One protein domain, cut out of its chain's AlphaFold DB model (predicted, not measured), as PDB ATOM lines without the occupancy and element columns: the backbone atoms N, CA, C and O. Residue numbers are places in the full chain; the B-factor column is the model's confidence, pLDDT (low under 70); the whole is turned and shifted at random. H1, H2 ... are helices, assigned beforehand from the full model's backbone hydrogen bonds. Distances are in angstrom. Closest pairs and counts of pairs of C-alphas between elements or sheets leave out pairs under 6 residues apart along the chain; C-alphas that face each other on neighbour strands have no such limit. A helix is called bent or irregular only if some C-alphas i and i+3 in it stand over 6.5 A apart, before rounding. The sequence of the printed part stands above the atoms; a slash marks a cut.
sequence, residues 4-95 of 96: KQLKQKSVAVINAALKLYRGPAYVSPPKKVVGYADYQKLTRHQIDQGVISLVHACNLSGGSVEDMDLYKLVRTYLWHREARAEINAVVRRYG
ATOM      1  N   LYS A   4     193.088 192.630 169.083       88.88
ATOM      2  CA  LYS A   4     193.646 193.748 168.316       88.88
ATOM      3  C   LYS A   4     192.833 195.031 168.516       88.88
ATOM      4  O   LYS A   4     193.418 196.090 168.734       88.88
ATOM      5  N   GLN A   5     191.506 194.937 168.456       89.50
ATOM      6  CA  GLN A   5     190.601 196.072 168.664       89.50
ATOM      7  C   GLN A   5     190.631 196.557 170.120       89.50
ATOM      8  O   GLN A   5     190.673 197.764 170.357       89.50
ATOM      9  N   LEU A   6     190.681 195.634 171.086       84.62
ATOM     10  CA  LEU A   6     190.849 195.949 172.507       84.62
ATOM     11  C   LEU A   6     192.149 196.719 172.746       84.62
ATOM     12  O   LEU A   6     192.121 197.812 173.304       84.62
ATOM     13  N   LYS A   7     193.275 196.215 172.230       84.44
ATOM     14  CA  LYS A   7     194.580 196.876 172.339       84.44
ATOM     15  C   LYS A   7     194.564 198.283 171.742       84.44
ATOM     16  O   LYS A   7     195.063 199.215 172.366       84.44
ATOM     17  N   GLN A   8     193.985 198.457 170.553       88.50
ATOM     18  CA  GLN A   8     193.872 199.771 169.911       88.50
ATOM     19  C   GLN A   8     193.043 200.747 170.751       88.50
ATOM     20  O   GLN A   8     193.457 201.889 170.949       88.50
ATOM     21  N   LYS A   9     191.912 200.284 171.294       88.38
ATOM     22  CA  LYS A   9     191.059 201.085 172.173       88.38
ATOM     23  C   LYS A   9     191.795 201.487 173.452       88.38
ATOM     24  O   LYS A   9     191.806 202.667 173.785       88.38
ATOM     25  N   SER A  10     192.469 200.555 174.124       83.12
ATOM     26  CA  SER A  10     193.246 200.842 175.339       83.12
ATOM     27  C   SER A  10     194.358 201.860 175.083       83.12
ATOM     28  O   SER A  10     194.518 202.810 175.846       83.12
ATOM     29  N   VAL A  11     195.088 201.714 173.972       85.62
ATOM     30  CA  VAL A  11     196.124 202.676 173.567       85.62
ATOM     31  C   VAL A  11     195.522 204.061 173.321       85.62
ATOM     32  O   VAL A  11     196.108 205.055 173.743       85.62
ATOM     33  N   ALA A  12     194.357 204.151 172.675       88.31
ATOM     34  CA  ALA A  12     193.688 205.429 172.436       88.31
ATOM     35  C   ALA A  12     193.270 206.121 173.745       88.31
ATOM     36  O   ALA A  12     193.527 207.314 173.907       88.31
ATOM     37  N   VAL A  13     192.702 205.375 174.700       88.56
ATOM     38  CA  VAL A  13     192.281 205.913 176.006       88.56
ATOM     39  C   VAL A  13     193.485 206.426 176.807       88.56
ATOM     40  O   VAL A  13     193.455 207.551 177.303       88.56
ATOM     41  N   ILE A  14     194.578 205.660 176.874       86.69
ATOM     42  CA  ILE A  14     195.797 206.095 177.578       86.69
ATOM     43  C   ILE A  14     196.409 207.337 176.916       86.69
ATOM     44  O   ILE A  14     196.837 208.254 177.614       86.69
ATOM     45  N   ASN A  15     196.432 207.411 175.582       87.19
ATOM     46  CA  ASN A  15     196.949 208.589 174.880       87.19
ATOM     47  C   ASN A  15     196.093 209.839 175.112       87.19
ATOM     48  O   ASN A  15     196.642 210.930 175.260       87.19
ATOM     49  N   ALA A  16     194.767 209.694 175.189       88.44
ATOM     50  CA  ALA A  16     193.879 210.798 175.540       88.44
ATOM     51  C   ALA A  16     194.188 211.340 176.948       88.44
ATOM     52  O   ALA A  16     194.335 212.551 177.118       88.44
ATOM     53  N   ALA A  17     194.386 210.453 177.928       86.81
ATOM     54  CA  ALA A  17     194.791 210.842 179.278       86.81
ATOM     55  C   ALA A  17     196.189 211.491 179.295       86.81
ATOM     56  O   ALA A  17     196.372 212.562 179.868       86.81
ATOM     57  N   LEU A  18     197.168 210.923 178.584       87.44
ATOM     58  CA  LEU A  18     198.509 211.508 178.459       87.44
ATOM     59  C   LEU A  18     198.482 212.909 177.850       87.44
ATOM     60  O   LEU A  18     199.244 213.768 178.289       87.44
ATOM     61  N   LYS A  19     197.622 213.161 176.858       89.38
ATOM     62  CA  LYS A  19     197.458 214.491 176.262       89.38
ATOM     63  C   LYS A  19     196.990 215.514 177.298       89.38
ATOM     64  O   LYS A  19     197.511 216.627 177.309       89.38
ATOM     65  N   LEU A  20     196.074 215.125 178.184       86.62
ATOM     66  CA  LEU A  20     195.590 215.979 179.269       86.62
ATOM     67  C   LEU A  20     196.718 216.347 180.248       86.62
ATOM     68  O   LEU A  20     196.896 217.520 180.559       86.62
ATOM     69  N   TYR A  21     197.517 215.368 180.687       83.31
ATOM     70  CA  TYR A  21     198.532 215.578 181.733       83.31
ATOM     71  C   TYR A  21     199.896 216.067 181.230       83.31
ATOM     72  O   TYR A  21     200.662 216.644 182.002       83.31
ATOM     73  N   ARG A  22     200.226 215.844 179.953       83.50
ATOM     74  CA  ARG A  22     201.456 216.367 179.328       83.50
ATOM     75  C   ARG A  22     201.264 217.736 178.686       83.50
ATOM     76  O   ARG A  22     202.260 218.424 178.460       83.50
ATOM     77  N   GLY A  23     200.025 218.121 178.377       83.56
ATOM     78  CA  GLY A  23     199.702 219.416 177.783       83.56
ATOM     79  C   GLY A  23     200.572 219.717 176.548       83.56
ATOM     80  O   GLY A  23     200.644 218.876 175.648       83.56
ATOM     81  N   PRO A  24     201.287 220.859 176.502       85.12
ATOM     82  CA  PRO A  24     202.144 221.230 175.369       85.12
ATOM     83  C   PRO A  24     203.279 220.240 175.064       85.12
ATOM     84  O   PRO A  24     203.778 220.198 173.942       85.12
ATOM     85  N   ALA A  25     203.696 219.428 176.043       82.81
ATOM     86  CA  ALA A  25     204.755 218.432 175.877       82.81
ATOM     87  C   ALA A  25     204.253 217.094 175.294       82.81
ATOM     88  O   ALA A  25     205.030 216.133 175.185       82.81
ATOM     89  N   TYR A  26     202.959 216.983 174.976       85.12
ATOM     90  CA  TYR A  26     202.387 215.837 174.277       85.12
ATOM     91  C   TYR A  26     202.665 215.925 172.772       85.12
ATOM     92  O   TYR A  26     202.422 216.951 172.143       85.12
ATOM     93  N   VAL A  27     203.130 214.826 172.173       84.06
ATOM     94  CA  VAL A  27     203.361 214.726 170.725       84.06
ATOM     95  C   VAL A  27     202.759 213.422 170.216       84.06
ATOM     96  O   VAL A  27     202.991 212.368 170.806       84.06
ATOM     97  N   SER A  28     202.018 213.497 169.109       81.75
ATOM     98  CA  SER A  28     201.468 212.340 168.402       81.75
ATOM     99  C   SER A  28     201.827 212.424 166.911       81.75
ATOM    100  O   SER A  28     201.441 213.406 166.280       81.75
ATOM    101  N   PRO A  29     202.526 211.425 166.336       78.38
ATOM    102  CA  PRO A  29     203.023 210.217 166.997       78.38
ATOM    103  C   PRO A  29     204.202 210.506 167.954       78.38
ATOM    104  O   PRO A  29     204.890 211.519 167.799       78.38
ATOM    105  N   PRO A  30     204.465 209.632 168.944       79.69
ATOM    106  CA  PRO A  30     205.616 209.779 169.829       79.69
ATOM    107  C   PRO A  30     206.918 209.816 169.024       79.69
ATOM    108  O   PRO A  30     207.186 208.917 168.232       79.69
ATOM    109  N   LYS A  31     207.768 210.820 169.269       80.75
ATOM    110  CA  LYS A  31     209.082 210.929 168.604       80.75
ATOM    111  C   LYS A  31     210.034 209.788 168.979       80.75
ATOM    112  O   LYS A  31     210.911 209.431 168.205       80.75
ATOM    113  N   LYS A  32     209.884 209.248 170.192       81.19
ATOM    114  CA  LYS A  32     210.680 208.141 170.724       81.19
ATOM    115  C   LYS A  32     209.823 207.305 171.663       81.19
ATOM    116  O   LYS A  32     209.171 207.854 172.550       81.19
ATOM    117  N   VAL A  33     209.862 205.988 171.491       80.69
ATOM    118  CA  VAL A  33     209.261 205.029 172.422       80.69
ATOM    119  C   VAL A  33     210.359 204.523 173.350       80.69
ATOM    120  O   VAL A  33     211.405 204.070 172.891       80.69
ATOM    121  N   VAL A  34     210.141 204.640 174.659       79.12
ATOM    122  CA  VAL A  34     211.068 204.136 175.677       79.12
ATOM    123  C   VAL A  34     210.631 202.730 176.071       79.12
ATOM    124  O   VAL A  34     209.522 202.540 176.563       79.12
ATOM    125  N   GLY A  35     211.488 201.743 175.807       77.56
ATOM    126  CA  GLY A  35     211.241 200.343 176.151       77.56
ATOM    127  C   GLY A  35     211.608 200.000 177.597       77.56
ATOM    128  O   GLY A  35     212.180 200.812 178.324       77.56
ATOM    129  N   TYR A  36     211.335 198.755 177.996       73.56
ATOM    130  CA  TYR A  36     211.607 198.255 179.352       73.56
ATOM    131  C   TYR A  36     213.087 198.339 179.756       73.56
ATOM    132  O   TYR A  36     213.382 198.441 180.937       73.56
ATOM    133  N   ALA A  37     214.023 198.273 178.807       78.19
ATOM    134  CA  ALA A  37     215.453 198.380 179.099       78.19
ATOM    135  C   ALA A  37     215.876 199.830 179.395       78.19
ATOM    136  O   ALA A  37     216.889 200.076 180.040       78.19
ATOM    137  N   ASP A  38     215.062 200.792 178.959       80.00
ATOM    138  CA  ASP A  38     215.411 202.205 178.889       80.00
ATOM    139  C   ASP A  38     214.561 203.085 179.812       80.00
ATOM    140  O   ASP A  38     214.735 204.303 179.810       80.00
ATOM    141  N   TYR A  39     213.655 202.515 180.618       77.38
ATOM    142  CA  TYR A  39     212.754 203.295 181.485       77.38
ATOM    143  C   TYR A  39     213.512 204.218 182.456       77.38
ATOM    144  O   TYR A  39     212.983 205.250 182.849       77.38
ATOM    145  N   GLN A  40     214.759 203.883 182.809       78.56
ATOM    146  CA  GLN A  40     215.628 204.712 183.656       78.56
ATOM    147  C   GLN A  40     215.982 206.060 183.009       78.56
ATOM    148  O   GLN A  40     216.368 206.994 183.702       78.56
ATOM    149  N   LYS A  41     215.832 206.175 181.683       83.94
ATOM    150  CA  LYS A  41     216.014 207.423 180.931       83.94
ATOM    151  C   LYS A  41     214.823 208.373 181.091       83.94
ATOM    152  O   LYS A  41     214.892 209.509 180.626       83.94
ATOM    153  N   LEU A  42     213.719 207.915 181.686       83.38
ATOM    154  CA  LEU A  42     212.570 208.756 181.983       83.38
ATOM    155  C   LEU A  42     212.840 209.575 183.240       83.38
ATOM    156  O   LEU A  42     213.252 209.060 184.277       83.38
ATOM    157  N   THR A  43     212.534 210.862 183.160       84.62
ATOM    158  CA  THR A  43     212.503 211.721 184.343       84.62
ATOM    159  C   THR A  43     211.368 211.298 185.274       84.62
ATOM    160  O   THR A  43     210.349 210.747 184.840       84.62
ATOM    161  N   ARG A  44     211.497 211.634 186.561       78.56
ATOM    162  CA  ARG A  44     210.436 211.406 187.548       78.56
ATOM    163  C   ARG A  44     209.099 211.998 187.108       78.56
ATOM    164  O   ARG A  44     208.084 211.319 187.179       78.56
ATOM    165  N   HIS A  45     209.117 213.218 186.573       82.12
ATOM    166  CA  HIS A  45     207.919 213.889 186.075       82.12
ATOM    167  C   HIS A  45     207.233 213.114 184.938       82.12
ATOM    168  O   HIS A  45     206.018 212.947 184.952       82.12
ATOM    169  N   GLN A  46     208.003 212.577 183.983       82.94
ATOM    170  CA  GLN A  46     207.456 211.770 182.884       82.94
ATOM    171  C   GLN A  46     206.832 210.459 183.377       82.94
ATOM    172  O   GLN A  46     205.821 210.022 182.827       82.94
ATOM    173  N   ILE A  47     207.425 209.842 184.402       81.81
ATOM    174  CA  ILE A  47     206.867 208.653 185.051       81.81
ATOM    175  C   ILE A  47     205.565 209.011 185.763       81.81
ATOM    176  O   ILE A  47     204.548 208.377 185.501       81.81
ATOM    177  N   ASP A  48     205.573 210.051 186.599       81.12
ATOM    178  CA  ASP A  48     204.392 210.482 187.351       81.12
ATOM    179  C   ASP A  48     203.229 210.824 186.397       81.12
ATOM    180  O   ASP A  48     202.109 210.366 186.613       81.12
ATOM    181  N   GLN A  49     203.491 211.512 185.277       83.62
ATOM    182  CA  GLN A  49     202.492 211.768 184.228       83.62
ATOM    183  C   GLN A  49     201.927 210.482 183.614       83.62
ATOM    184  O   GLN A  49     200.722 210.398 183.371       83.62
ATOM    185  N   GLY A  50     202.772 209.482 183.356       83.12
ATOM    186  CA  GLY A  50     202.346 208.181 182.838       83.12
ATOM    187  C   GLY A  50     201.451 207.426 183.820       83.12
ATOM    188  O   GLY A  50     200.406 206.912 183.425       83.12
ATOM    189  N   VAL A  51     201.818 207.418 185.104       81.69
ATOM    190  CA  VAL A  51     201.031 206.776 186.166       81.69
ATOM    191  C   VAL A  51     199.692 207.484 186.358       81.69
ATOM    192  O   VAL A  51     198.660 206.823 186.366       81.69
ATOM    193  N   ILE A  52     199.679 208.818 186.447       80.94
ATOM    194  CA  ILE A  52     198.439 209.597 186.579       80.94
ATOM    195  C   ILE A  52     197.522 209.354 185.374       80.94
ATOM    196  O   ILE A  52     196.325 209.135 185.543       80.94
ATOM    197  N   SER A  53     198.086 209.319 184.163       83.31
ATOM    198  CA  SER A  53     197.318 209.036 182.947       83.31
ATOM    199  C   SER A  53     196.699 207.642 182.968       83.31
ATOM    200  O   SER A  53     195.547 207.495 182.575       83.31
ATOM    201  N   LEU A  54     197.430 206.629 183.446       83.62
ATOM    202  CA  LEU A  54     196.921 205.267 183.615       83.62
ATOM    203  C   LEU A  54     195.788 205.218 184.649       83.62
ATOM    204  O   LEU A  54     194.724 204.676 184.365       83.62
ATOM    205  N   VAL A  55     196.002 205.817 185.822       79.62
ATOM    206  CA  VAL A  55     195.010 205.872 186.905       79.62
ATOM    207  C   VAL A  55     193.729 206.551 186.425       79.62
ATOM    208  O   VAL A  55     192.646 206.012 186.618       79.62
ATOM    209  N   HIS A  56     193.842 207.686 185.735       80.88
ATOM    210  CA  HIS A  56     192.696 208.395 185.172       80.88
ATOM    211  C   HIS A  56     191.990 207.587 184.074       80.88
ATOM    212  O   HIS A  56     190.777 207.400 184.126       80.88
ATOM    213  N   ALA A  57     192.746 207.061 183.103       83.25
ATOM    214  CA  ALA A  57     192.220 206.264 181.991       83.25
ATOM    215  C   ALA A  57     191.440 205.030 182.461       83.25
ATOM    216  O   ALA A  57     190.461 204.634 181.832       83.25
ATOM    217  N   CYS A  58     191.882 204.425 183.558       80.31
ATOM    218  CA  CYS A  58     191.253 203.255 184.151       80.31
ATOM    219  C   CYS A  58     190.225 203.612 185.243       80.31
ATOM    220  O   CYS A  58     189.730 202.707 185.908       80.31
ATOM    221  N   ASN A  59     189.907 204.900 185.438       75.50
ATOM    222  CA  ASN A  59     189.033 205.400 186.504       75.50
ATOM    223  C   ASN A  59     189.420 204.890 187.910       75.50
ATOM    224  O   ASN A  59     188.584 204.708 188.792       75.50
ATOM    225  N   LEU A  60     190.717 204.669 188.125       71.12
ATOM    226  CA  LEU A  60     191.292 204.210 189.391       71.12
ATOM    227  C   LEU A  60     191.447 205.368 190.387       71.12
ATOM    228  O   LEU A  60     191.910 205.161 191.500       71.12
ATOM    229  N   SER A  61     191.049 206.591 190.019       58.22
ATOM    230  CA  SER A  61     190.998 207.747 190.922       58.22
ATOM    231  C   SER A  61     189.943 207.607 192.023       58.22
ATOM    232  O   SER A  61     190.037 208.304 193.026       58.22
ATOM    233  N   GLY A  62     188.962 206.709 191.856       52.66
ATOM    234  CA  GLY A  62     188.086 206.260 192.947       52.66
ATOM    235  C   GLY A  62     188.627 205.045 193.711       52.66
ATOM    236  O   GLY A  62     187.977 204.570 194.631       52.66
ATOM    237  N   GLY A  63     189.785 204.523 193.298       46.19
ATOM    238  CA  GLY A  63     190.318 203.224 193.679       46.19
ATOM    239  C   GLY A  63     191.675 203.339 194.358       46.19
ATOM    240  O   GLY A  63     192.698 202.933 193.807       46.19
ATOM    241  N   SER A  64     191.668 203.748 195.622       46.59
ATOM    242  CA  SER A  64     192.222 202.802 196.580       46.59
ATOM    243  C   SER A  64     191.340 201.555 196.451       46.59
ATOM    244  O   SER A  64     190.165 201.567 196.815       46.59
ATOM    245  N   VAL A  65     191.823 200.537 195.734       47.88
ATOM    246  CA  VAL A  65     191.155 199.232 195.751       47.88
ATOM    247  C   VAL A  65     191.381 198.749 197.178       47.88
ATOM    248  O   VAL A  65     192.478 198.301 197.502       47.88
ATOM    249  N   GLU A  66     190.408 199.028 198.046       57.31
ATOM    250  CA  GLU A  66     190.527 198.919 199.505       57.31
ATOM    251  C   GLU A  66     191.632 199.836 200.077       57.31
ATOM    252  O   GLU A  66     191.534 201.052 199.920       57.31
ATOM    253  N   ASP A  67     192.679 199.283 200.704       57.78
ATOM    254  CA  ASP A  67     193.777 200.008 201.378       57.78
ATOM    255  C   ASP A  67     195.000 200.291 200.476       57.78
ATOM    256  O   ASP A  67     196.019 200.834 200.917       57.78
ATOM    257  N   MET A  68     194.953 199.905 199.195       63.56
ATOM    258  CA  MET A  68     196.124 199.966 198.316       63.56
ATOM    259  C   MET A  68     196.251 201.313 197.589       63.56
ATOM    260  O   MET A  68     195.497 201.620 196.664       63.56
ATOM    261  N   ASP A  69     197.289 202.083 197.925       75.06
ATOM    262  CA  ASP A  69     197.693 203.287 197.183       75.06
ATOM    263  C   ASP A  69     198.395 202.891 195.870       75.06
ATOM    264  O   ASP A  69     199.625 202.805 195.778       75.06
ATOM    265  N   LEU A  70     197.591 202.606 194.838       72.12
ATOM    266  CA  LEU A  70     198.069 202.142 193.533       72.12
ATOM    267  C   LEU A  70     199.018 203.149 192.868       72.12
ATOM    268  O   LEU A  70     199.984 202.752 192.212       72.12
ATOM    269  N   TYR A  71     198.794 204.450 193.075       72.19
ATOM    270  CA  TYR A  71     199.703 205.488 192.598       72.19
ATOM    271  C   TYR A  71     201.093 205.321 193.227       72.19
ATOM    272  O   TYR A  71     202.087 205.225 192.498       72.19
ATOM    273  N   LYS A  72     201.180 205.224 194.562       77.31
ATOM    274  CA  LYS A  72     202.453 204.977 195.254       77.31
ATOM    275  C   LYS A  72     203.057 203.636 194.871       77.31
ATOM    276  O   LYS A  72     204.273 203.586 194.694       77.31
ATOM    277  N   LEU A  73     202.261 202.583 194.695       82.31
ATOM    278  CA  LEU A  73     202.755 201.266 194.297       82.31
ATOM    279  C   LEU A  73     203.438 201.315 192.924       82.31
ATOM    280  O   LEU A  73     204.610 200.950 192.809       82.31
ATOM    281  N   VAL A  74     202.754 201.827 191.893       81.62
ATOM    282  CA  VAL A  74     203.311 201.904 190.530       81.62
ATOM    283  C   VAL A  74     204.524 202.836 190.491       81.62
ATOM    284  O   VAL A  74     205.560 202.498 189.914       81.62
ATOM    285  N   ARG A  75     204.443 203.991 191.161       76.31
ATOM    286  CA  ARG A  75     205.556 204.942 191.291       76.31
ATOM    287  C   ARG A  75     206.781 204.305 191.950       76.31
ATOM    288  O   ARG A  75     207.903 204.500 191.480       76.31
ATOM    289  N   THR A  76     206.570 203.534 193.015       84.56
ATOM    290  CA  THR A  76     207.632 202.832 193.747       84.56
ATOM    291  C   THR A  76     208.265 201.752 192.879       84.56
ATOM    292  O   THR A  76     209.486 201.728 192.734       84.56
ATOM    293  N   TYR A  77     207.445 200.938 192.210       84.06
ATOM    294  CA  TYR A  77     207.890 199.887 191.293       84.06
ATOM    295  C   TYR A  77     208.775 200.421 190.157       84.06
ATOM    296  O   TYR A  77     209.792 199.823 189.787       84.06
ATOM    297  N   LEU A  78     208.412 201.568 189.580       79.94
ATOM    298  CA  LEU A  78     209.153 202.149 188.462       79.94
ATOM    299  C   LEU A  78     210.473 202.797 188.889       79.94
ATOM    300  O   LEU A  78     211.408 202.808 188.094       79.94
ATOM    301  N   TRP A  79     210.589 203.286 190.123       81.94
ATOM    302  CA  TRP A  79     211.746 204.087 190.539       81.94
ATOM    303  C   TRP A  79     212.752 203.341 191.415       81.94
ATOM    304  O   TRP A  79     213.956 203.524 191.258       81.94
ATOM    305  N   HIS A  80     212.284 202.478 192.316       83.94
ATOM    306  CA  HIS A  80     213.137 201.800 193.286       83.94
ATOM    307  C   HIS A  80     213.417 200.371 192.830       83.94
ATOM    308  O   HIS A  80     212.528 199.521 192.803       83.94
ATOM    309  N   ARG A  81     214.673 200.099 192.452       85.06
ATOM    310  CA  ARG A  81     215.091 198.779 191.956       85.06
ATOM    311  C   ARG A  81     214.865 197.670 192.990       85.06
ATOM    312  O   ARG A  81     214.428 196.590 192.608       85.06
ATOM    313  N   GLU A  82     215.144 197.946 194.260       89.75
ATOM    314  CA  GLU A  82     214.955 197.004 195.374       89.75
ATOM    315  C   GLU A  82     213.471 196.711 195.596       89.75
ATOM    316  O   GLU A  82     213.051 195.563 195.472       89.75
ATOM    317  N   ALA A  83     212.651 197.754 195.749       89.00
ATOM    318  CA  ALA A  83     211.205 197.596 195.884       89.00
ATOM    319  C   ALA A  83     210.580 196.857 194.686       89.00
ATOM    320  O   ALA A  83     209.684 196.036 194.850       89.00
ATOM    321  N   ARG A  84     211.078 197.080 193.462       88.19
ATOM    322  CA  ARG A  84     210.661 196.288 192.296       88.19
ATOM    323  C   ARG A  84     210.978 194.806 192.460       88.19
ATOM    324  O   ARG A  84     210.160 193.970 192.080       88.19
ATOM    325  N   ALA A  85     212.175 194.474 192.940       89.50
ATOM    326  CA  ALA A  85     212.577 193.088 193.147       89.50
ATOM    327  C   ALA A  85     211.670 192.405 194.180       89.50
ATOM    328  O   ALA A  85     211.222 191.285 193.923       89.50
ATOM    329  N   GLU A  86     211.341 193.103 195.269       93.31
ATOM    330  CA  GLU A  86     210.410 192.647 196.306       93.31
ATOM    331  C   GLU A  86     208.994 192.445 195.761       93.31
ATOM    332  O   GLU A  86     208.436 191.355 195.884       93.31
ATOM    333  N   ILE A  87     208.439 193.443 195.065       87.81
ATOM    334  CA  ILE A  87     207.111 193.346 194.442       87.81
ATOM    335  C   ILE A  87     207.072 192.171 193.455       87.81
ATOM    336  O   ILE A  87     206.157 191.352 193.495       87.81
ATOM    337  N   ASN A  88     208.092 192.022 192.603       86.00
ATOM    338  CA  ASN A  88     208.177 190.894 191.675       86.00
ATOM    339  C   ASN A  88     208.308 189.542 192.395       86.00
ATOM    340  O   ASN A  88     207.849 188.530 191.870       86.00
ATOM    341  N   ALA A  89     208.948 189.489 193.567       90.75
ATOM    342  CA  ALA A  89     209.022 188.270 194.368       90.75
ATOM    343  C   ALA A  89     207.646 187.887 194.929       90.75
ATOM    344  O   ALA A  89     207.285 186.713 194.863       90.75
ATOM    345  N   VAL A  90     206.859 188.863 195.395       87.19
ATOM    346  CA  VAL A  90     205.459 188.656 195.800       87.19
ATOM    347  C   VAL A  90     204.629 188.138 194.622       87.19
ATOM    348  O   VAL A  90     203.994 187.096 194.751       87.19
ATOM    349  N   VAL A  91     204.696 188.780 193.451       85.06
ATOM    350  CA  VAL A  91     203.959 188.336 192.250       85.06
ATOM    351  C   VAL A  91     204.314 186.894 191.872       85.06
ATOM    352  O   VAL A  91     203.420 186.073 191.687       85.06
ATOM    353  N   ARG A  92     205.609 186.542 191.844       88.12
ATOM    354  CA  ARG A  92     206.051 185.160 191.575       88.12
ATOM    355  C   ARG A  92     205.546 184.154 192.609       88.12
ATOM    356  O   ARG A  92     205.296 183.010 192.256       88.12
ATOM    357  N   ARG A  93     205.436 184.564 193.877       88.25
ATOM    358  CA  ARG A  93     204.976 183.705 194.975       88.25
ATOM    359  C   ARG A  93     203.482 183.400 194.890       88.25
ATOM    360  O   ARG A  93     203.093 182.290 195.233       88.25
ATOM    361  N   TYR A  94     202.668 184.369 194.474       84.12
ATOM    362  CA  TYR A  94     201.204 184.254 194.485       84.12
ATOM    363  C   TYR A  94     200.573 184.022 193.104       84.12
ATOM    364  O   TYR A  94     199.380 183.750 193.043       84.12
ATOM    365  N   GLY A  95     201.360 184.050 192.023       53.47
ATOM    366  CA  GLY A  95     200.955 183.550 190.707       53.47
ATOM    367  C   GLY A  95     199.883 184.389 190.010       53.47
ATOM    368  O   GLY A  95     198.766 183.915 189.818       53.47
TER     369      GLY A  95
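This is residues 4 to 95 of the 96 residues of an uncharacterized protein of Collimonas arenae (UniProt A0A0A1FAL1). H1, the longest helix, is one arm of an open U, H4 is the other, and H2 and H3, side by side as a helical hairpin, make the base between them. The free ends of the arms, residues 4 to 9 of H1 and residues 89 to 95 with the end of H4, stick out. The printed part has 92 residues, with four named helices in the order H1, H2, H3, H4 and no named strand, and its class is all helix. It is only just compact, close to loose, with a radius of gyration of the C-alphas of 14.5 A and spans of 39 by 30 by 27 A.

H1, residues 4 to 25, begins at C-alpha 4 (193.646, 193.748, 168.316) and measures 28.1 A from first to last C-alpha. It has a kink of 60 degrees near residue 19 and is irregular, with C-alphas 21 and 24 9.2 A apart. H2, residues 44 to 57, measures 19.7 A and begins at C-alpha 44 (210.436, 211.406, 187.548). H3, residues 70 to 79, measures 14.1 A. H4, residues 81 to 94, measures 20.3 A and ends at C-alpha 94 (201.204, 184.254, 194.485).

H1 touches H2 with residues 13 to 22 alone, at a steep tilt of 50 degrees, opposite ways; the closest C-alphas, of Ala 17 and Ser 53, are 4.8 A apart. H2 and H3, a helical hairpin, touch at a shallow tilt of 34 degrees, only just short of steep, opposite ways; their closest C-alphas, of Val 51 and Tyr 71, are 6.7 A apart. H3 and H4 touch only at the corner, H4 with residues 83 to 87 alone, at a steep tilt of 58 degrees; the closest C-alphas, of Tyr 77 and Arg 84, are 4.7 A apart. H1 is apart from H3 and H4, and H2 is apart from H4. In H2, H3 and H4 every O i to N i+4 pair is within hydrogen-bond range; in H1, 16 of 18 are.

The C-alphas farthest apart, of Pro 24 and Arg 93, are 42.4 A apart. The printed part has no cut. The links H1 to H2, 18 residues, and H2 to H3, 12 residues, are long, and H3 to H4 is tight. The mean pLDDT of the printed part is 80.3, and residues 61 to 68 and residue 95 are under 70.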